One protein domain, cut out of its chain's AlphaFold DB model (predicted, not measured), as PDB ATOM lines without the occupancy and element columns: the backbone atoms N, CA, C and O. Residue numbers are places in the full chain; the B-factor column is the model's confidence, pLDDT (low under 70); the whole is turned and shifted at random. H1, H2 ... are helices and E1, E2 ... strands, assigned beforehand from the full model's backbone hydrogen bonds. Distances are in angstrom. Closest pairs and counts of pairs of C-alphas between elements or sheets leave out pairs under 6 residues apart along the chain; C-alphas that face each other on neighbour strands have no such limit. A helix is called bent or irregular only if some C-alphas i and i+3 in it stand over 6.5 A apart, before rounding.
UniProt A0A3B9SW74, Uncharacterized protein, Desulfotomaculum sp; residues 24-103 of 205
ATOM      1  N   VAL A  24     110.108 149.666 126.536       83.94
ATOM      2  CA  VAL A  24     109.461 150.847 127.099       83.94
ATOM      3  C   VAL A  24     110.458 151.524 128.031       83.94
ATOM      4  O   VAL A  24     111.034 150.870 128.907       83.94
ATOM      5  N   GLU A  25     110.675 152.824 127.833       84.25
ATOM      6  CA  GLU A  25     111.537 153.625 128.699       84.25
ATOM      7  C   GLU A  25     110.729 154.264 129.831       84.25
ATOM      8  O   GLU A  25     109.742 154.961 129.598       84.25
ATOM      9  N   VAL A  26     111.172 154.052 131.070       82.31
ATOM     10  CA  VAL A  26     110.640 154.733 132.253       82.31
ATOM     11  C   VAL A  26     111.756 155.510 132.920       82.31
ATOM     12  O   VAL A  26     112.815 154.972 133.232       82.31
ATOM     13  N   ASN A  27     111.485 156.783 133.168       79.44
ATOM     14  CA  ASN A  27     112.405 157.700 133.815       79.44
ATOM     15  C   ASN A  27     111.915 158.048 135.217       79.44
ATOM     16  O   ASN A  27     110.707 158.170 135.449       79.44
ATOM     17  N   GLY A  28     112.850 158.254 136.139       68.88
ATOM     18  CA  GLY A  28     112.526 158.764 137.463       68.88
ATOM     19  C   GLY A  28     113.754 159.101 138.293       68.88
ATOM     20  O   GLY A  28     114.888 158.753 137.951       68.88
ATOM     21  N   LYS A  29     113.508 159.813 139.389       65.56
ATOM     22  CA  LYS A  29     114.518 160.251 140.346       65.56
ATOM     23  C   LYS A  29     114.334 159.509 141.663       65.56
ATOM     24  O   LYS A  29     113.224 159.357 142.159       65.56
ATOM     25  N   PHE A  30     115.434 159.063 142.243       63.38
ATOM     26  CA  PHE A  30     115.442 158.311 143.482       63.38
ATOM     27  C   PHE A  30     116.620 158.725 144.357       63.38
ATOM     28  O   PHE A  30     117.763 158.616 143.919       63.38
ATOM     29  N   ASN A  31     116.363 159.223 145.573       61.03
ATOM     30  CA  ASN A  31     117.401 159.797 146.449       61.03
ATOM     31  C   ASN A  31     118.341 160.754 145.683       61.03
ATOM     32  O   ASN A  31     119.563 160.656 145.748       61.03
ATOM     33  N   GLU A  32     117.742 161.627 144.869       61.12
ATOM     34  CA  GLU A  32     118.412 162.565 143.958       61.12
ATOM     35  C   GLU A  32     119.182 161.963 142.768       61.12
ATOM     36  O   GLU A  32     119.691 162.715 141.935       61.12
ATOM     37  N   ARG A  33     119.211 160.638 142.619       62.00
ATOM     38  CA  ARG A  33     119.831 159.937 141.488       62.00
ATOM     39  C   ARG A  33     118.805 159.688 140.392       62.00
ATOM     40  O   ARG A  33     117.720 159.184 140.660       62.00
ATOM     41  N   TYR A  34     119.133 160.059 139.163       67.62
ATOM     42  CA  TYR A  34     118.268 159.830 138.012       67.62
ATOM     43  C   TYR A  34     118.599 158.483 137.365       67.62
ATOM     44  O   TYR A  34     119.770 158.176 137.145       67.62
ATOM     45  N   GLY A  35     117.573 157.696 137.054       70.19
ATOM     46  CA  GLY A  35     117.714 156.430 136.345       70.19
ATOM     47  C   GLY A  35     116.746 156.339 135.172       70.19
ATOM     48  O   GLY A  35     115.583 156.734 135.288       70.19
ATOM     49  N   THR A  36     117.222 155.772 134.063       77.19
ATOM     50  CA  THR A  36     116.386 155.395 132.918       77.19
ATOM     51  C   THR A  36     116.299 153.877 132.838       77.19
ATOM     52  O   THR A  36     117.305 153.187 132.675       77.19
ATOM     53  N   PHE A  37     115.088 153.345 132.947       82.31
ATOM     54  CA  PHE A  37     114.796 151.918 132.878       82.31
ATOM     55  C   PHE A  37     114.286 151.567 131.491       82.31
ATOM     56  O   PHE A  37     113.313 152.151 131.029       82.31
ATOM     57  N   ARG A  38     114.916 150.589 130.846       84.94
ATOM     58  CA  ARG A  38     114.495 150.030 129.560       84.94
ATOM     59  C   ARG A  38     113.930 148.646 129.805       84.94
ATOM     60  O   ARG A  38     114.687 147.707 130.048       84.94
ATOM     61  N   ILE A  39     112.610 148.524 129.784       87.62
ATOM     62  CA  ILE A  39     111.924 147.267 130.091       87.62
ATOM     63  C   ILE A  39     111.441 146.660 128.781       87.62
ATOM     64  O   ILE A  39     110.697 147.313 128.052       87.62
ATOM     65  N   SER A  40     111.846 145.428 128.463       89.62
ATOM     66  CA  SER A  40     111.372 144.804 127.224       89.62
ATOM     67  C   SER A  40     109.875 144.521 127.263       89.62
ATOM     68  O   SER A  40     109.327 144.083 128.276       89.62
ATOM     69  N   GLU A  41     109.207 144.684 126.123       86.38
ATOM     70  CA  GLU A  41     107.774 144.386 126.011       86.38
ATOM     71  C   GLU A  41     107.438 142.935 126.372       86.38
ATOM     72  O   GLU A  41     106.385 142.656 126.943       86.38
ATOM     73  N   GLN A  42     108.337 141.995 126.061       86.12
ATOM     74  CA  GLN A  42     108.168 140.591 126.438       86.12
ATOM     75  C   GLN A  42     108.203 140.399 127.954       86.12
ATOM     76  O   GLN A  42     107.392 139.640 128.481       86.12
ATOM     77  N   PHE A  43     109.093 141.105 128.659       89.25
ATOM     78  CA  PHE A  43     109.110 141.085 130.118       89.25
ATOM     79  C   PHE A  43     107.777 141.592 130.673       89.25
ATOM     80  O   PHE A  43     107.186 140.914 131.504       89.25
ATOM     81  N   ILE A  44     107.266 142.722 130.168       88.25
ATOM     82  CA  ILE A  44     105.993 143.320 130.616       88.25
ATOM     83  C   ILE A  44     104.831 142.338 130.418       88.25
ATOM     84  O   ILE A  44     104.056 142.095 131.343       88.25
ATOM     85  N   LYS A  45     104.741 141.725 129.230       88.06
ATOM     86  CA  LYS A  45     103.685 140.759 128.890       88.06
ATOM     87  C   LYS A  45     103.700 139.527 129.795       88.06
ATOM     88  O   LYS A  45     102.633 139.059 130.180       88.06
ATOM     89  N   ILE A  46     104.884 139.003 130.123       87.25
ATOM     90  CA  ILE A  46     105.020 137.807 130.969       87.25
ATOM     91  C   ILE A  46     104.817 138.151 132.447       87.25
ATOM     92  O   ILE A  46     104.146 137.406 133.152       87.25
ATOM     93  N   ALA A  47     105.371 139.274 132.909       87.25
ATOM     94  CA  ALA A  47     105.247 139.715 134.292       87.25
ATOM     95  C   ALA A  47     103.804 140.093 134.660       87.25
ATOM     96  O   ALA A  47     103.450 140.004 135.828       87.25
ATOM     97  N   GLN A  48     102.982 140.508 133.684       89.06
ATOM     98  CA  GLN A  48     101.610 140.991 133.902       89.06
ATOM     99  C   GLN A  48     101.539 142.128 134.938       89.06
ATOM    100  O   GLN A  48     100.637 142.190 135.769       89.06
ATOM    101  N   MET A  49     102.513 143.040 134.890       87.56
ATOM    102  CA  MET A  49     102.646 144.163 135.819       87.56
ATOM    103  C   MET A  49     102.749 145.490 135.066       87.56
ATOM    104  O   MET A  49     103.289 145.542 133.960       87.56
ATOM    105  N   GLU A  50     102.277 146.572 135.692       90.31
ATOM    106  CA  GLU A  50     102.461 147.928 135.165       90.31
ATOM    107  C   GLU A  50     103.954 148.286 135.088       90.31
ATOM    108  O   GLU A  50     104.753 147.933 135.963       90.31
ATOM    109  N   VAL A  51     104.334 149.003 134.030       88.62
ATOM    110  CA  VAL A  51     105.736 149.304 133.708       88.62
ATOM    111  C   VAL A  51     106.382 150.146 134.811       88.62
ATOM    112  O   VAL A  51     107.524 149.907 135.206       88.62
ATOM    113  N   GLU A  52     105.633 151.087 135.381       88.00
ATOM    114  CA  GLU A  52     106.054 151.922 136.501       88.00
ATOM    115  C   GLU A  52     106.305 151.106 137.768       88.00
ATOM    116  O   GLU A  52     107.258 151.393 138.491       88.00
ATOM    117  N   LEU A  53     105.484 150.085 138.029       87.94
ATOM    118  CA  LEU A  53     105.645 149.213 139.190       87.94
ATOM    119  C   LEU A  53     106.888 148.328 139.040       87.94
ATOM    120  O   LEU A  53     107.641 148.160 140.001       87.94
ATOM    121  N   ILE A  54     107.137 147.809 137.833       89.06
ATOM    122  CA  ILE A  54     108.362 147.067 137.495       89.06
ATOM    123  C   ILE A  54     109.591 147.955 137.725       89.06
ATOM    124  O   ILE A  54     110.518 147.552 138.433       89.06
ATOM    125  N   ALA A  55     109.587 149.170 137.166       85.81
ATOM    126  CA  ALA A  55     110.686 150.120 137.307       85.81
ATOM    127  C   ALA A  55     110.941 150.474 138.778       85.81
ATOM    128  O   ALA A  55     112.082 150.426 139.228       85.81
ATOM    129  N   LEU A  56     109.888 150.756 139.552       83.88
ATOM    130  CA  LEU A  56     110.006 151.120 140.964       83.88
ATOM    131  C   LEU A  56     110.518 149.963 141.832       83.88
ATOM    132  O   LEU A  56     111.400 150.170 142.665       83.88
ATOM    133  N   ARG A  57     110.034 148.732 141.616       86.25
ATOM    134  CA  ARG A  57     110.568 147.542 142.302       86.25
ATOM    135  C   ARG A  57     112.043 147.331 141.987       86.25
ATOM    136  O   ARG A  57     112.833 147.081 142.897       86.25
ATOM    137  N   LYS A  58     112.426 147.463 140.712       85.06
ATOM    138  CA  LYS A  58     113.826 147.308 140.308       85.06
ATOM    139  C   LYS A  58     114.706 148.414 140.876       85.06
ATOM    140  O   LYS A  58     115.824 148.150 141.305       85.06
ATOM    141  N   LEU A  59     114.202 149.639 140.902       78.06
ATOM    142  CA  LEU A  59     114.891 150.768 141.500       78.06
ATOM    143  C   LEU A  59     115.146 150.508 142.988       78.06
ATOM    144  O   LEU A  59     116.297 150.557 143.399       78.06
ATOM    145  N   LYS A  60     114.125 150.095 143.753       78.81
ATOM    146  CA  LYS A  60     114.239 149.725 145.178       78.81
ATOM    147  C   LYS A  60     115.243 148.590 145.424       78.81
ATOM    148  O   LYS A  60     115.990 148.647 146.395       78.81
ATOM    149  N   ASP A  61     115.310 147.596 144.536       80.25
ATOM    150  CA  ASP A  61     116.330 146.532 144.561       80.25
ATOM    151  C   ASP A  61     117.763 147.078 144.383       80.25
ATOM    152  O   ASP A  61     118.697 146.626 145.048       80.25
ATOM    153  N   LEU A  62     117.947 148.056 143.492       75.50
ATOM    154  CA  LEU A  62     119.257 148.617 143.149       75.50
ATOM    155  C   LEU A  62     119.750 149.676 144.136       75.50
ATOM    156  O   LEU A  62     120.959 149.760 144.359       75.50
ATOM    157  N   SER A  63     118.839 150.446 144.736       67.38
ATOM    158  CA  SER A  63     119.138 151.570 145.633       67.38
ATOM    159  C   SER A  63     120.080 151.218 146.783       67.38
ATOM    160  O   SER A  63     120.850 152.070 147.212       67.38
ATOM    161  N   PHE A  64     120.059 149.965 147.236       58.97
ATOM    162  CA  PHE A  64     120.887 149.467 148.341       58.97
ATOM    163  C   PHE A  64     122.124 148.685 147.887       58.97
ATOM    164  O   PHE A  64     122.886 148.196 148.714       58.97
ATOM    165  N   LYS A  65     122.305 148.500 146.575       64.69
ATOM    166  CA  LYS A  65     123.341 147.619 146.021       64.69
ATOM    167  C   LYS A  65     124.388 148.373 145.220       64.69
ATOM    168  O   LYS A  65     125.559 148.009 145.286       64.69
ATOM    169  N   LYS A  66     123.988 149.365 144.417       60.00
ATOM    170  CA  LYS A  66     124.900 150.100 143.527       60.00
ATOM    171  C   LYS A  66     124.405 151.517 143.239       60.00
ATOM    172  O   LYS A  66     123.201 151.768 143.241       60.00
ATOM    173  N   PRO A  67     125.316 152.449 142.920       58.00
ATOM    174  CA  PRO A  67     124.923 153.739 142.385       58.00
ATOM    175  C   PRO A  67     124.147 153.629 141.066       58.00
ATOM    176  O   PRO A  67     124.559 152.940 140.136       58.00
ATOM    177  N   VAL A  68     123.011 154.328 141.007       60.12
ATOM    178  CA  VAL A  68     122.097 154.389 139.860       60.12
ATOM    179  C   VAL A  68     122.468 155.625 139.033       60.12
ATOM    180  O   VAL A  68     122.013 156.719 139.345       60.12
ATOM    181  N   TYR A  69     123.345 155.476 138.037       54.72
ATOM    182  CA  TYR A  69     123.734 156.571 137.125       54.72
ATOM    183  C   TYR A  69     123.626 156.193 135.636       54.72
ATOM    184  O   TYR A  69     124.069 156.948 134.777       54.72
ATOM    185  N   GLU A  70     123.049 155.031 135.312       64.06
ATOM    186  CA  GLU A  70     123.068 154.465 133.958       64.06
ATOM    187  C   GLU A  70     121.687 153.979 133.493       64.06
ATOM    188  O   GLU A  70     120.718 153.945 134.254       64.06
ATOM    189  N   TYR A  71     121.610 153.589 132.216       69.81
ATOM    190  CA  TYR A  71     120.472 152.860 131.667       69.81
ATOM    191  C   TYR A  71     120.400 151.454 132.272       69.81
ATOM    192  O   TYR A  71     121.331 150.658 132.133       69.81
ATOM    193  N   PHE A  72     119.263 151.112 132.871       77.06
ATOM    194  CA  PHE A  72     119.013 149.779 133.410       77.06
ATOM    195  C   PHE A  72     118.112 148.998 132.471       77.06
ATOM    196  O   PHE A  72     116.920 149.274 132.349       77.06
ATOM    197  N   ASN A  73     118.690 147.992 131.824       83.69
ATOM    198  CA  ASN A  73     117.931 147.085 130.980       83.69
ATOM    199  C   ASN A  73     117.286 145.993 131.841       83.69
ATOM    200  O   ASN A  73     117.968 145.319 132.618       83.69
ATOM    201  N   ILE A  74     115.977 145.821 131.692       84.62
ATOM    202  CA  ILE A  74     115.176 144.786 132.341       84.62
ATOM    203  C   ILE A  74     114.624 143.892 131.234       84.62
ATOM    204  O   ILE A  74     113.735 144.284 130.475       84.62
ATOM    205  N   PHE A  75     115.188 142.693 131.135       87.75
ATOM    206  CA  PHE A  75     114.837 141.696 130.132       87.75
ATOM    207  C   PHE A  75     114.348 140.407 130.792       87.75
ATOM    208  O   PHE A  75     114.354 140.258 132.014       87.75
ATOM    209  N   THR A  76     113.879 139.471 129.969       84.75
ATOM    210  CA  THR A  76     113.222 138.229 130.401       84.75
ATOM    211  C   THR A  76     114.108 137.320 131.256       84.75
ATOM    212  O   THR A  76     113.589 136.514 132.019       84.75
ATOM    213  N   ASP A  77     115.431 137.456 131.178       83.00
ATOM    214  CA  ASP A  77     116.388 136.757 132.043       83.00
ATOM    215  C   ASP A  77     116.234 137.134 133.525       83.00
ATOM    216  O   ASP A  77     116.512 136.321 134.403       83.00
ATOM    217  N   GLN A  78     115.730 138.336 133.816       86.25
ATOM    218  CA  GLN A  78     115.489 138.806 135.178       86.25
ATOM    219  C   GLN A  78     114.138 138.367 135.755       86.25
ATOM    220  O   GLN A  78     113.929 138.559 136.952       86.25
ATOM    221  N   LEU A  79     113.247 137.741 134.968       84.00
ATOM    222  CA  LEU A  79     111.940 137.266 135.457       84.00
ATOM    223  C   LEU A  79     112.084 136.298 136.634       84.00
ATOM    224  O   LEU A  79     111.283 136.339 137.555       84.00
ATOM    225  N   VAL A  80     113.145 135.486 136.659       85.50
ATOM    226  CA  VAL A  80     113.415 134.546 137.763       85.50
ATOM    227  C   VAL A  80     113.676 135.232 139.107       85.50
ATOM    228  O   VAL A  80     113.634 134.576 140.139       85.50
ATOM    229  N   ASN A  81     113.964 136.536 139.100       82.62
ATOM    230  CA  ASN A  81     114.271 137.314 140.295       82.62
ATOM    231  C   ASN A  81     113.142 138.277 140.685       82.62
ATOM    232  O   ASN A  81     113.278 138.956 141.700       82.62
ATOM    233  N   ILE A  82     112.062 138.370 139.899       82.94
ATOM    234  CA  ILE A  82     111.015 139.384 140.101       82.94
ATOM    235  C   ILE A  82     110.314 139.233 141.456       82.94
ATOM    236  O   ILE A  82     110.006 140.233 142.104       82.94
ATOM    237  N   ASP A  83     110.149 137.993 141.918       81.88
ATOM    238  CA  ASP A  83     109.542 137.661 143.212       81.88
ATOM    239  C   ASP A  83     110.462 137.982 144.398       81.88
ATOM    240  O   ASP A  83     110.010 138.098 145.534       81.88
ATOM    241  N   HIS A  84     111.762 138.146 144.140       83.88
ATOM    242  CA  HIS A  84     112.748 138.544 145.141       83.88
ATOM    243  C   HIS A  84     112.948 140.061 145.201       83.88
ATOM    244  O   HIS A  84     113.679 140.545 146.068       83.88
ATOM    245  N   TRP A  85     112.341 140.824 144.288       85.56
ATOM    246  CA  TRP A  85     112.408 142.278 144.351       85.56
ATOM    247  C   TRP A  85     111.559 142.809 145.508       85.56
ATOM    248  O   TRP A  85     110.488 142.261 145.785       85.56
ATOM    249  N   PRO A  86     111.993 143.893 146.175       81.00
ATOM    250  CA  PRO A  86     111.255 144.442 147.301       81.00
ATOM    251  C   PRO A  86     109.821 144.823 146.928       81.00
ATOM    252  O   PRO A  86     109.559 145.381 145.858       81.00
ATOM    253  N   THR A  87     108.891 144.574 147.845       81.38
ATOM    254  CA  THR A  87     107.502 144.998 147.685       81.38
ATOM    255  C   THR A  87     107.392 146.520 147.717       81.38
ATOM    256  O   THR A  87     108.101 147.215 148.454       81.38
ATOM    257  N   VAL A  88     106.468 147.027 146.907       80.50
ATOM    258  CA  VAL A  88     106.094 148.438 146.837       80.50
ATOM    259  C   VAL A  88     104.680 148.541 147.386       80.50
ATOM    260  O   VAL A  88     103.789 147.819 146.938       80.50
ATOM    261  N   THR A  89     104.499 149.398 148.379       80.44
ATOM    262  CA  THR A  89     103.198 149.728 148.958       80.44
ATOM    263  C   THR A  89     102.381 150.576 147.982       80.44
ATOM    264  O   THR A  89     102.929 151.267 147.123       80.44
ATOM    265  N   GLU A  90     101.054 150.568 148.117       82.06
ATOM    266  CA  GLU A  90     100.195 151.401 147.265       82.06
ATOM    267  C   GLU A  90     100.514 152.897 147.383       82.06
ATOM    268  O   GLU A  90     100.383 153.640 146.411       82.06
ATOM    269  N   GLU A  91     100.934 153.344 148.566       76.25
ATOM    270  CA  GLU A  91     101.255 154.744 148.818       76.25
ATOM    271  C   GLU A  91     102.569 155.157 148.137       76.25
ATOM    272  O   GLU A  91     102.607 156.194 147.472       76.25
ATOM    273  N   GLU A  92     103.615 154.321 148.218       77.44
ATOM    274  CA  GLU A  92     104.862 154.506 147.456       77.44
ATOM    275  C   GLU A  92     104.571 154.538 145.950       77.44
ATOM    276  O   GLU A  92     105.102 155.382 145.224       77.44
ATOM    277  N   TYR A  93     103.695 153.644 145.478       84.38
ATOM    278  CA  TYR A  93     103.335 153.568 144.068       84.38
ATOM    279  C   TYR A  93     102.615 154.831 143.578       84.38
ATOM    280  O   TYR A  93     102.989 155.391 142.546       84.38
ATOM    281  N   LYS A  94     101.622 155.317 144.335       82.88
ATOM    282  CA  LYS A  94     100.899 156.565 144.033       82.88
ATOM    283  C   LYS A  94     101.850 157.759 144.004       82.88
ATOM    284  O   LYS A  94     101.879 158.494 143.021       82.88
ATOM    285  N   LEU A  95     102.693 157.899 145.028       77.56
ATOM    286  CA  LEU A  95     103.660 158.991 145.113       77.56
ATOM    287  C   LEU A  95     104.630 158.994 143.924       77.56
ATOM    288  O   LEU A  95     104.898 160.044 143.338       77.56
ATOM    289  N   TRP A  96     105.130 157.817 143.542       78.81
ATOM    290  CA  TRP A  96     105.996 157.664 142.378       78.81
ATOM    291  C   TRP A  96     105.290 158.031 141.075       78.81
ATOM    292  O   TRP A  96     105.875 158.709 140.229       78.81
ATOM    293  N   LYS A  97     104.038 157.602 140.898       81.56
ATOM    294  CA  LYS A  97     103.254 157.914 139.700       81.56
ATOM    295  C   LYS A  97     103.058 159.421 139.537       81.56
ATOM    296  O   LYS A  97     103.230 159.918 138.425       81.56
ATOM    297  N   ASP A  98     102.801 160.120 140.639       78.62
ATOM    298  CA  ASP A  98     102.507 161.554 140.645       78.62
ATOM    299  C   ASP A  98     103.761 162.425 140.514       78.62
ATOM    300  O   ASP A  98     103.765 163.404 139.769       78.62
ATOM    301  N   LYS A  99     104.834 162.092 141.244       72.25
ATOM    302  CA  LYS A  99     106.010 162.969 141.372       72.25
ATOM    303  C   LYS A  99     107.251 162.480 140.639       72.25
ATOM    304  O   LYS A  99     108.157 163.277 140.415       72.25
ATOM    305  N   LYS A 100     107.330 161.184 140.310       70.94
ATOM    306  CA  LYS A 100     108.537 160.514 139.780       70.94
ATOM    307  C   LYS A 100     109.801 160.779 140.618       70.94
ATOM    308  O   LYS A 100     110.912 160.678 140.104       70.94
ATOM    309  N   ASP A 101     109.626 161.126 141.893       67.19
ATOM    310  CA  ASP A 101     110.679 161.458 142.852       67.19
ATOM    311  C   ASP A 101     110.273 160.891 144.213       67.19
ATOM    312  O   ASP A 101     109.273 161.314 144.800       67.19
ATOM    313  N   LEU A 102     111.007 159.880 144.672       69.44
ATOM    314  CA  LEU A 102     110.707 159.136 145.893       69.44
ATOM    315  C   LEU A 102     111.992 158.954 146.703       69.44
ATOM    316  O   LEU A 102     113.056 158.685 146.136       69.44
ATOM    317  N   ALA A 103     111.887 159.105 148.022       67.88
ATOM    318  CA  ALA A 103     112.962 158.766 148.943       67.88
ATOM    319  C   ALA A 103     112.650 157.425 149.616       67.88
ATOM    320  O   ALA A 103     111.579 157.258 150.197       67.88
TER     321      ALA A 103
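This is residues 24 to 103 of the 205 residues of an uncharacterized protein of Desulfotomaculum sp (UniProt A0A3B9SW74). A small, strongly twisted sheet of three strands, E1, E2 and E3, has the longest helix, H2, laid slantwise over one face, and H2 lies near the middle of the domain. H1 and H3 pack on each other beyond the ends of E2 and E3, while H4 packs on the first part of H2, crosswise to it. The printed part has 80 residues, with four named helices and three named strands in the order E1 E2 H1 H2 E3 H3 H4. The sheet runs E1, E2, E3 and is mixed, and the class is mixed, helices and strands. The whole is compact, with a radius of gyration of the C-alphas of 11.6 A, and rounded, spanning 29 by 26 by 22 A.

E2, residues 33 to 40, is the inner strand. E1, residues 24 to 30, is its antiparallel neighbour and forms a hairpin with it; N 26 and O 37 are 2.9 A apart, within hydrogen-bond range. E3, residues 71 to 74, is parallel to E2, with N 72 and O 36 at 2.9 A. The sheet is only just strongly twisted, its C-alphas lying up to 4.2 A off the best plane. H2, residues 51 to 63, is on the sheet at a height of 7.6 A, giving two layers, a helix on one face of a sheet. It lies over E2 and only just over E1, with 3 of its C-alphas falling on E1, and runs slantwise to the strands, at 51 degrees to E2 on the local plane; the closest C-alphas of E2 and H2 are Phe 37 and Ala 55, 6.3 A. H1, residues 41 to 47, only grazes the sheet. E2, H1 H2, E3 form a strand-helix-strand unit, two parallel strands with helices between, whose crossover is left-handed. H3, residues 76 to 84, touches H1, closest at the C-alphas of Phe 43 and Thr 76, 5.0 A, at 33 degrees the same way, a shallow tilt only just short of steep. H4, residues 90 to 99, touches residues 52 to 56 of H2 alone, about perpendicular at 81 degrees; the closest C-alphas are Leu 53 and Tyr 93, 6.9 A. Every O i to N i+4 pair is within range in H1, H2 and H4; H3 has 1 of 5, beside 4 of 6 O i to N i+3 pairs.

E1 begins at C-alpha 24 (109.461, 150.847, 127.099) and is 19.0 A long; E2 is 22.5 A and H2 18.1 A. H3 is irregular, with C-alphas 80 and 83 at 7.4 A. H4 ends at C-alpha 99 (106.010, 162.969, 141.372).

The C-alphas farthest apart, of Glu 32 and Ile 46, are 31.0 A apart. The printed part has no cut, and no link is long. Residues 28 to 34, 63 to 71 and 101 to 103 are under 70 in pLDDT.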